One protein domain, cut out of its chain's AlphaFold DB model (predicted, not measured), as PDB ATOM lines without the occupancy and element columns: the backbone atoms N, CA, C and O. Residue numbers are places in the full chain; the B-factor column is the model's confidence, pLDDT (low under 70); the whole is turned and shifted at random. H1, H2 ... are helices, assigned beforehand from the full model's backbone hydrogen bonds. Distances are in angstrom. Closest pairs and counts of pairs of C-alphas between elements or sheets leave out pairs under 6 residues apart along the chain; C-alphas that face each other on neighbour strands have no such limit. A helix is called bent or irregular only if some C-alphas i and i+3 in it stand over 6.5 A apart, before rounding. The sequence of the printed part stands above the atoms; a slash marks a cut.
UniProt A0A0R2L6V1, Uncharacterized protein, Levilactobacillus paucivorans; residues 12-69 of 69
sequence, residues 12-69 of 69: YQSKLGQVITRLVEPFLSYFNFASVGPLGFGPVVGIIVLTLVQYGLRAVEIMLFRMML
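AT A GLANCE: This is residues 12 to 69 of the 69 residues of an uncharacterized protein of Levilactobacillus paucivorans (UniProt A0A0R2L6V1). Two helices meet near their ends in a wide, open L: the last residues of H1 come to the first residues of H2, and the link between them, residues 30 to 41, makes a loop at the corner. Residues 50 to 69, of which 50 to 68 belong to H2, stick out as a long free arm, and residues 13 to 19 stick out at the other end. The printed part has 58 residues with two named helices, H1 then H2, and no named strand; its class is all helix. It is extended, with a radius of gyration of the C-alphas of 16.6 A, and flat, spanning 53 by 29 by 12 A.

HOW THE PARTS SIT: H1, residues 15 to 29, touches H2, residues 42 to 68, with residues 27 to 29 alone, and H2 touches H1 with residues 42 to 46 alone. Their closest C-alphas are those of Leu 28 and Gly 42, 5.9 A apart. They run the same way at a steep tilt of 68 degrees, only just short of about perpendicular. In the link between them, residues 35 to 36 form a short antiparallel pairing with residues 39 to 40. Every O i to N i+4 pair of H2 is within hydrogen-bond range, against 9 of 11 in H1.

IN THESE COORDINATES: H1 begins at C-alpha 15, (225.666, 266.586, 216.835), and measures 21.1 A from first to last C-alpha. It is irregular, but only just: C-alphas 23 and 26 are 6.7 A apart. H2 runs 38.8 A, from C-alpha 42 at (205.442, 270.489, 226.217) to C-alpha 68 at (182.661, 267.561, 194.997).

THE WHOLE: The two C-alphas farthest apart, those of Gln 13 and Leu 69, are 53.5 A apart. The printed part has no cut, and the link from H1 to H2, 12 residues, is long. The mean pLDDT of the printed part is 88.0, and residue 12 is under 70.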
ATOM      1  N   TYR A  12     221.540 265.543 223.804       60.78
ATOM      2  CA  TYR A  12     221.891 266.961 223.613       60.78
ATOM      3  C   TYR A  12     223.358 267.205 223.241       60.78
ATOM      4  O   TYR A  12     223.668 268.156 222.528       60.78
ATOM      5  N   GLN A  13     224.267 266.359 223.729       74.69
ATOM      6  CA  GLN A  13     225.702 266.502 223.469       74.69
ATOM      7  C   GLN A  13     226.092 265.930 222.100       74.69
ATOM      8  O   GLN A  13     227.154 266.252 221.572       74.69
ATOM      9  N   SER A  14     225.217 265.126 221.488       83.31
ATOM     10  CA  SER A  14     225.422 264.615 220.137       83.31
ATOM     11  C   SER A  14     225.135 265.691 219.081       83.31
ATOM     12  O   SER A  14     224.192 266.476 219.204       83.31
ATOM     13  N   LYS A  15     225.908 265.692 217.987       81.81
ATOM     14  CA  LYS A  15     225.666 266.586 216.835       81.81
ATOM     15  C   LYS A  15     224.240 266.445 216.290       81.81
ATOM     16  O   LYS A  15     223.616 267.436 215.931       81.81
ATOM     17  N   LEU A  16     223.719 265.218 216.272       80.44
ATOM     18  CA  LEU A  16     222.362 264.915 215.825       80.44
ATOM     19  C   LEU A  16     221.312 265.535 216.758       80.44
ATOM     20  O   LEU A  16     220.369 266.168 216.287       80.44
ATOM     21  N   GLY A  17     221.491 265.430 218.074       81.12
ATOM     22  CA  GLY A  17     220.555 266.017 219.029       81.12
ATOM     23  C   GLY A  17     220.546 267.541 219.016       81.12
ATOM     24  O   GLY A  17     219.479 268.126 219.181       81.12
ATOM     25  N   GLN A  18     221.672 268.203 218.732       83.19
ATOM     26  CA  GLN A  18     221.687 269.660 218.529       83.19
ATOM     27  C   GLN A  18     220.859 270.078 217.308       83.19
ATOM     28  O   GLN A  18     220.119 271.061 217.372       83.19
ATOM     29  N   VAL A  19     220.944 269.318 216.210       86.12
ATOM     30  CA  VAL A  19     220.142 269.564 215.001       86.12
ATOM     31  C   VAL A  19     218.655 269.367 215.292       86.12
ATOM     32  O   VAL A  19     217.861 270.260 215.009       86.12
ATOM     33  N   ILE A  20     218.275 268.248 215.917       82.19
ATOM     34  CA  ILE A  20     216.874 267.986 216.282       82.19
ATOM     35  C   ILE A  20     216.349 269.058 217.240       82.19
ATOM     36  O   ILE A  20     215.247 269.560 217.045       82.19
ATOM     37  N   THR A  21     217.143 269.462 218.235       80.75
ATOM     38  CA  THR A  21     216.741 270.494 219.203       80.75
ATOM     39  C   THR A  21     216.417 271.810 218.503       80.75
ATOM     40  O   THR A  21     215.364 272.377 218.766       80.75
ATOM     41  N   ARG A  22     217.249 272.256 217.553       85.50
ATOM     42  CA  ARG A  22     216.990 273.485 216.777       85.50
ATOM     43  C   ARG A  22     215.724 273.413 215.923       85.50
ATOM     44  O   ARG A  22     215.086 274.437 215.712       85.50
ATOM     45  N   LEU A  23     215.374 272.232 215.418       85.00
ATOM     46  CA  LEU A  23     214.164 272.040 214.612       85.00
ATOM     47  C   LEU A  23     212.901 271.978 215.475       85.00
ATOM     48  O   LEU A  23     211.850 272.475 215.081       85.00
ATOM     49  N   VAL A  24     213.002 271.352 216.645       81.88
ATOM     50  CA  VAL A  24     211.856 271.044 217.503       81.88
ATOM     51  C   VAL A  24     211.571 272.165 218.509       81.88
ATOM     52  O   VAL A  24     210.410 272.386 218.851       81.88
ATOM     53  N   GLU A  25     212.584 272.908 218.962       84.94
ATOM     54  CA  GLU A  25     212.427 274.016 219.916       84.94
ATOM     55  C   GLU A  25     211.403 275.075 219.474       84.94
ATOM     56  O   GLU A  25     210.545 275.399 220.297       84.94
ATOM     57  N   PRO A  26     211.401 275.583 218.224       89.88
ATOM     58  CA  PRO A  26     210.433 276.591 217.800       89.88
ATOM     59  C   PRO A  26     208.993 276.122 218.012       89.88
ATOM     60  O   PRO A  26     208.166 276.867 218.529       89.88
ATOM     61  N   PHE A  27     208.710 274.858 217.688       88.00
ATOM     62  CA  PHE A  27     207.395 274.260 217.888       88.00
ATOM     63  C   PHE A  27     207.093 273.989 219.368       88.00
ATOM     64  O   PHE A  27     206.004 274.292 219.848       88.00
ATOM     65  N   LEU A  28     208.045 273.443 220.126       85.56
ATOM     66  CA  LEU A  28     207.824 273.171 221.548       85.56
ATOM     67  C   LEU A  28     207.712 274.438 222.397       85.56
ATOM     68  O   LEU A  28     207.097 274.384 223.462       85.56
ATOM     69  N   SER A  29     208.250 275.567 221.927       88.31
ATOM     70  CA  SER A  29     208.181 276.849 222.629       88.31
ATOM     71  C   SER A  29     206.740 277.313 222.871       88.31
ATOM     72  O   SER A  29     206.448 277.888 223.922       88.31
ATOM     73  N   TYR A  30     205.813 276.958 221.972       90.25
ATOM     74  CA  TYR A  30     204.381 277.221 222.130       90.25
ATOM     75  C   TYR A  30     203.769 276.494 223.332       90.25
ATOM     76  O   TYR A  30     202.774 276.955 223.883       90.25
ATOM     77  N   PHE A  31     204.370 275.388 223.776       89.38
ATOM     78  CA  PHE A  31     203.864 274.537 224.856       89.38
ATOM     79  C   PHE A  31     204.669 274.673 226.150       89.38
ATOM     80  O   PHE A  31     204.573 273.820 227.032       89.38
ATOM     81  N   ASN A  32     205.447 275.748 226.309       85.19
ATOM     82  CA  ASN A  32     206.200 276.001 227.540       85.19
ATOM     83  C   ASN A  32     205.294 276.136 228.781       85.19
ATOM     84  O   ASN A  32     205.712 275.779 229.884       85.19
ATOM     85  N   PHE A  33     204.040 276.570 228.594       86.44
ATOM     86  CA  PHE A  33     203.023 276.626 229.652       86.44
ATOM     87  C   PHE A  33     202.644 275.242 230.198       86.44
ATOM     88  O   PHE A  33     202.193 275.130 231.335       86.44
ATOM     89  N   ALA A  34     202.824 274.180 229.408       85.38
ATOM     90  CA  ALA A  34     202.524 272.815 229.807       85.38
ATOM     91  C   ALA A  34     203.676 272.254 230.646       85.38
ATOM     92  O   ALA A  34     204.386 271.340 230.232       85.38
ATOM     93  N   SER A  35     203.891 272.838 231.820       83.38
ATOM     94  CA  SER A  35     204.905 272.413 232.780       83.38
ATOM     95  C   SER A  35     204.259 272.259 234.154       83.38
ATOM     96  O   SER A  35     203.510 273.131 234.590       83.38
ATOM     97  N   VAL A  36     204.536 271.149 234.839       81.00
ATOM     98  CA  VAL A  36     204.087 270.909 236.217       81.00
ATOM     99  C   VAL A  36     205.326 270.842 237.095       81.00
ATOM    100  O   VAL A  36     206.089 269.874 237.054       81.00
ATOM    101  N   GLY A  37     205.561 271.913 237.856       75.69
ATOM    102  CA  GLY A  37     206.810 272.086 238.591       75.69
ATOM    103  C   GLY A  37     208.023 272.047 237.641       75.69
ATOM    104  O   GLY A  37     207.975 272.647 236.568       75.69
ATOM    105  N   PRO A  38     209.104 271.325 237.983       71.56
ATOM    106  CA  PRO A  38     210.286 271.199 237.124       71.56
ATOM    107  C   PRO A  38     210.058 270.369 235.847       71.56
ATOM    108  O   PRO A  38     210.914 270.356 234.962       71.56
ATOM    109  N   LEU A  39     208.945 269.635 235.744       70.06
ATOM    110  CA  LEU A  39     208.682 268.721 234.633       70.06
ATOM    111  C   LEU A  39     207.971 269.454 233.492       70.06
ATOM    112  O   LEU A  39     206.822 269.867 233.618       70.06
ATOM    113  N   GLY A  40     208.652 269.592 232.352       77.44
ATOM    114  CA  GLY A  40     208.078 270.209 231.153       77.44
ATOM    115  C   GLY A  40     207.376 269.199 230.242       77.44
ATOM    116  O   GLY A  40     208.052 268.491 229.505       77.44
ATOM    117  N   PHE A  41     206.045 269.189 230.221       82.19
ATOM    118  CA  PHE A  41     205.187 268.315 229.404       82.19
ATOM    119  C   PHE A  41     204.927 268.822 227.977       82.19
ATOM    120  O   PHE A  41     204.195 268.177 227.226       82.19
ATOM    121  N   GLY A  42     205.559 269.926 227.567       85.81
ATOM    122  CA  GLY A  42     205.442 270.489 226.217       85.81
ATOM    123  C   GLY A  42     205.497 269.470 225.061       85.81
ATOM    124  O   GLY A  42     204.656 269.558 224.172       85.81
ATOM    125  N   PRO A  43     206.392 268.459 225.065       82.00
ATOM    126  CA  PRO A  43     206.412 267.419 224.031       82.00
ATOM    127  C   PRO A  43     205.139 266.569 223.966       82.00
ATOM    128  O   PRO A  43     204.635 266.305 222.879       82.00
ATOM    129  N   VAL A  44     204.604 266.164 225.121       85.38
ATOM    130  CA  VAL A  44     203.373 265.360 225.201       85.38
ATOM    131  C   VAL A  44     202.194 266.171 224.676       85.38
ATOM    132  O   VAL A  44     201.421 265.680 223.857       85.38
ATOM    133  N   VAL A  45     202.097 267.438 225.084       89.31
ATOM    134  CA  VAL A  45     201.060 268.351 224.583       89.31
ATOM    135  C   VAL A  45     201.213 268.587 223.083       89.31
ATOM    136  O   VAL A  45     200.222 268.530 222.363       89.31
ATOM    137  N   GLY A  46     202.442 268.759 222.593       90.44
ATOM    138  CA  GLY A  46     202.726 268.876 221.165       90.44
ATOM    139  C   GLY A  46     202.235 267.666 220.368       90.44
ATOM    140  O   GLY A  46     201.588 267.846 219.339       90.44
ATOM    141  N   ILE A  47     202.461 266.443 220.862       90.12
ATOM    142  CA  ILE A  47     201.943 265.217 220.231       90.12
ATOM    143  C   ILE A  47     200.412 265.229 220.203       90.12
ATOM    144  O   ILE A  47     199.834 265.022 219.141       90.12
ATOM    145  N   ILE A  48     199.758 265.526 221.330       94.06
ATOM    146  CA  ILE A  48     198.289 265.586 221.410       94.06
ATOM    147  C   ILE A  48     197.735 266.589 220.391       94.06
ATOM    148  O   ILE A  48     196.822 266.263 219.633       94.06
ATOM    149  N   VAL A  49     198.314 267.790 220.325       95.25
ATOM    150  CA  VAL A  49     197.895 268.833 219.382       95.25
ATOM    151  C   VAL A  49     198.096 268.383 217.938       95.25
ATOM    152  O   VAL A  49     197.174 268.508 217.136       95.25
ATOM    153  N   LEU A  50     199.250 267.803 217.596       94.81
ATOM    154  CA  LEU A  50     199.504 267.291 216.246       94.81
ATOM    155  C   LEU A  50     198.547 266.160 215.865       94.81
ATOM    156  O   LEU A  50     198.126 266.079 214.712       94.81
ATOM    157  N   THR A  51     198.189 265.292 216.808       96.62
ATOM    158  CA  THR A  51     197.194 264.237 216.593       96.62
ATOM    159  C   THR A  51     195.817 264.835 216.301       96.62
ATOM    160  O   THR A  51     195.170 264.433 215.335       96.62
ATOM    161  N   LEU A  52     195.384 265.838 217.070       97.94
ATOM    162  CA  LEU A  52     194.112 266.528 216.831       97.94
ATOM    163  C   LEU A  52     194.093 267.255 215.481       97.94
ATOM    164  O   LEU A  52     193.114 267.145 214.745       97.94
ATOM    165  N   VAL A  53     195.185 267.937 215.123       97.69
ATOM    166  CA  VAL A  53     195.332 268.601 213.818       97.69
ATOM    167  C   VAL A  53     195.229 267.588 212.678       97.69
ATOM    168  O   VAL A  53     194.510 267.835 211.716       97.69
ATOM    169  N   GLN A  54     195.876 266.423 212.790       98.12
ATOM    170  CA  GLN A  54     195.774 265.361 211.781       98.12
ATOM    171  C   GLN A  54     194.337 264.857 211.605       98.12
ATOM    172  O   GLN A  54     193.881 264.694 210.473       98.12
ATOM    173  N   TYR A  55     193.605 264.633 212.701       98.31
ATOM    174  CA  TYR A  55     192.196 264.240 212.622       98.31
ATOM    175  C   TYR A  55     191.326 265.339 212.003       98.31
ATOM    176  O   TYR A  55     190.497 265.042 211.144       98.31
ATOM    177  N   GLY A  56     191.541 266.599 212.392       98.12
ATOM    178  CA  GLY A  56     190.829 267.746 211.832       98.12
ATOM    179  C   GLY A  56     191.060 267.899 210.329       98.12
ATOM    180  O   GLY A  56     190.103 268.053 209.577       98.12
ATOM    181  N   LEU A  57     192.309 267.773 209.876       98.38
ATOM    182  CA  LEU A  57     192.656 267.818 208.453       98.38
ATOM    183  C   LEU A  57     191.962 266.710 207.659       98.38
ATOM    184  O   LEU A  57     191.359 267.003 206.631       98.38
ATOM    185  N   ARG A  58     191.965 265.467 208.158       98.31
ATOM    186  CA  ARG A  58     191.237 264.359 207.512       98.31
ATOM    187  C   ARG A  58     189.735 264.615 207.444       98.31
ATOM    188  O   ARG A  58     189.104 264.294 206.443       98.31
ATOM    189  N   ALA A  59     189.148 265.184 208.495       98.12
ATOM    190  CA  ALA A  59     187.724 265.508 208.504       98.12
ATOM    191  C   ALA A  59     187.382 266.570 207.446       98.12
ATOM    192  O   ALA A  59     186.402 266.412 206.716       98.12
ATOM    193  N   VAL A  60     188.210 267.614 207.328       98.19
ATOM    194  CA  VAL A  60     188.062 268.652 206.297       98.19
ATOM    195  C   VAL A  60     188.251 268.063 204.901       98.19
ATOM    196  O   VAL A  60     187.437 268.326 204.024       98.19
ATOM    197  N   GLU A  61     189.266 267.226 204.697       97.81
ATOM    198  CA  GLU A  61     189.502 266.525 203.432       97.81
ATOM    199  C   GLU A  61     188.275 265.704 203.010       97.81
ATOM    200  O   GLU A  61     187.768 265.878 201.903       97.81
ATOM    201  N   ILE A  62     187.727 264.880 203.911       97.62
ATOM    202  CA  ILE A  62     186.516 264.086 203.652       97.62
ATOM    203  C   ILE A  62     185.316 264.987 203.336       97.62
ATOM    204  O   ILE A  62     184.545 264.686 202.425       97.62
ATOM    205  N   MET A  63     185.145 266.092 204.072       97.44
ATOM    206  CA  MET A  63     184.068 267.051 203.820       97.44
ATOM    207  C   MET A  63     184.185 267.667 202.422       97.44
ATOM    208  O   MET A  63     183.190 267.712 201.702       97.44
ATOM    209  N   LEU A  64     185.386 268.087 202.022       97.62
ATOM    210  CA  LEU A  64     185.647 268.655 200.700       97.62
ATOM    211  C   LEU A  64     185.390 267.635 199.588       97.62
ATOM    212  O   LEU A  64     184.668 267.944 198.643       97.62
ATOM    213  N   PHE A  65     185.896 266.405 199.724       97.38
ATOM    214  CA  PHE A  65     185.625 265.334 198.760       97.38
ATOM    215  C   PHE A  65     184.127 265.057 198.615       97.38
ATOM    216  O   PHE A  65     183.637 264.892 197.502       97.38
ATOM    217  N   ARG A  66     183.386 265.061 199.728       96.75
ATOM    218  CA  ARG A  66     181.931 264.872 199.729       96.75
ATOM    219  C   ARG A  66     181.169 266.033 199.089       96.75
ATOM    220  O   ARG A  66     180.069 265.818 198.610       96.75
ATOM    221  N   MET A  67     181.709 267.250 199.108       95.69
ATOM    222  CA  MET A  67     181.095 268.398 198.428       95.69
ATOM    223  C   MET A  67     181.303 268.369 196.908       95.69
ATOM    224  O   MET A  67     180.566 269.041 196.192       95.69
ATOM    225  N   MET A  68     182.316 267.644 196.421       94.44
ATOM    226  CA  MET A  68     182.661 267.561 194.997       94.44
ATOM    227  C   MET A  68     182.011 266.377 194.257       94.44
ATOM    228  O   MET A  68     182.031 266.374 193.026       94.44
ATOM    229  N   LEU A  69     181.478 265.386 194.981       82.56
ATOM    230  CA  LEU A  69     180.787 264.192 194.463       82.56
ATOM    231  C   LEU A  69     179.272 264.316 194.643       82.56
ATOM    232  O   LEU A  69     178.547 263.882 193.723       82.56
TER     233      LEU A  69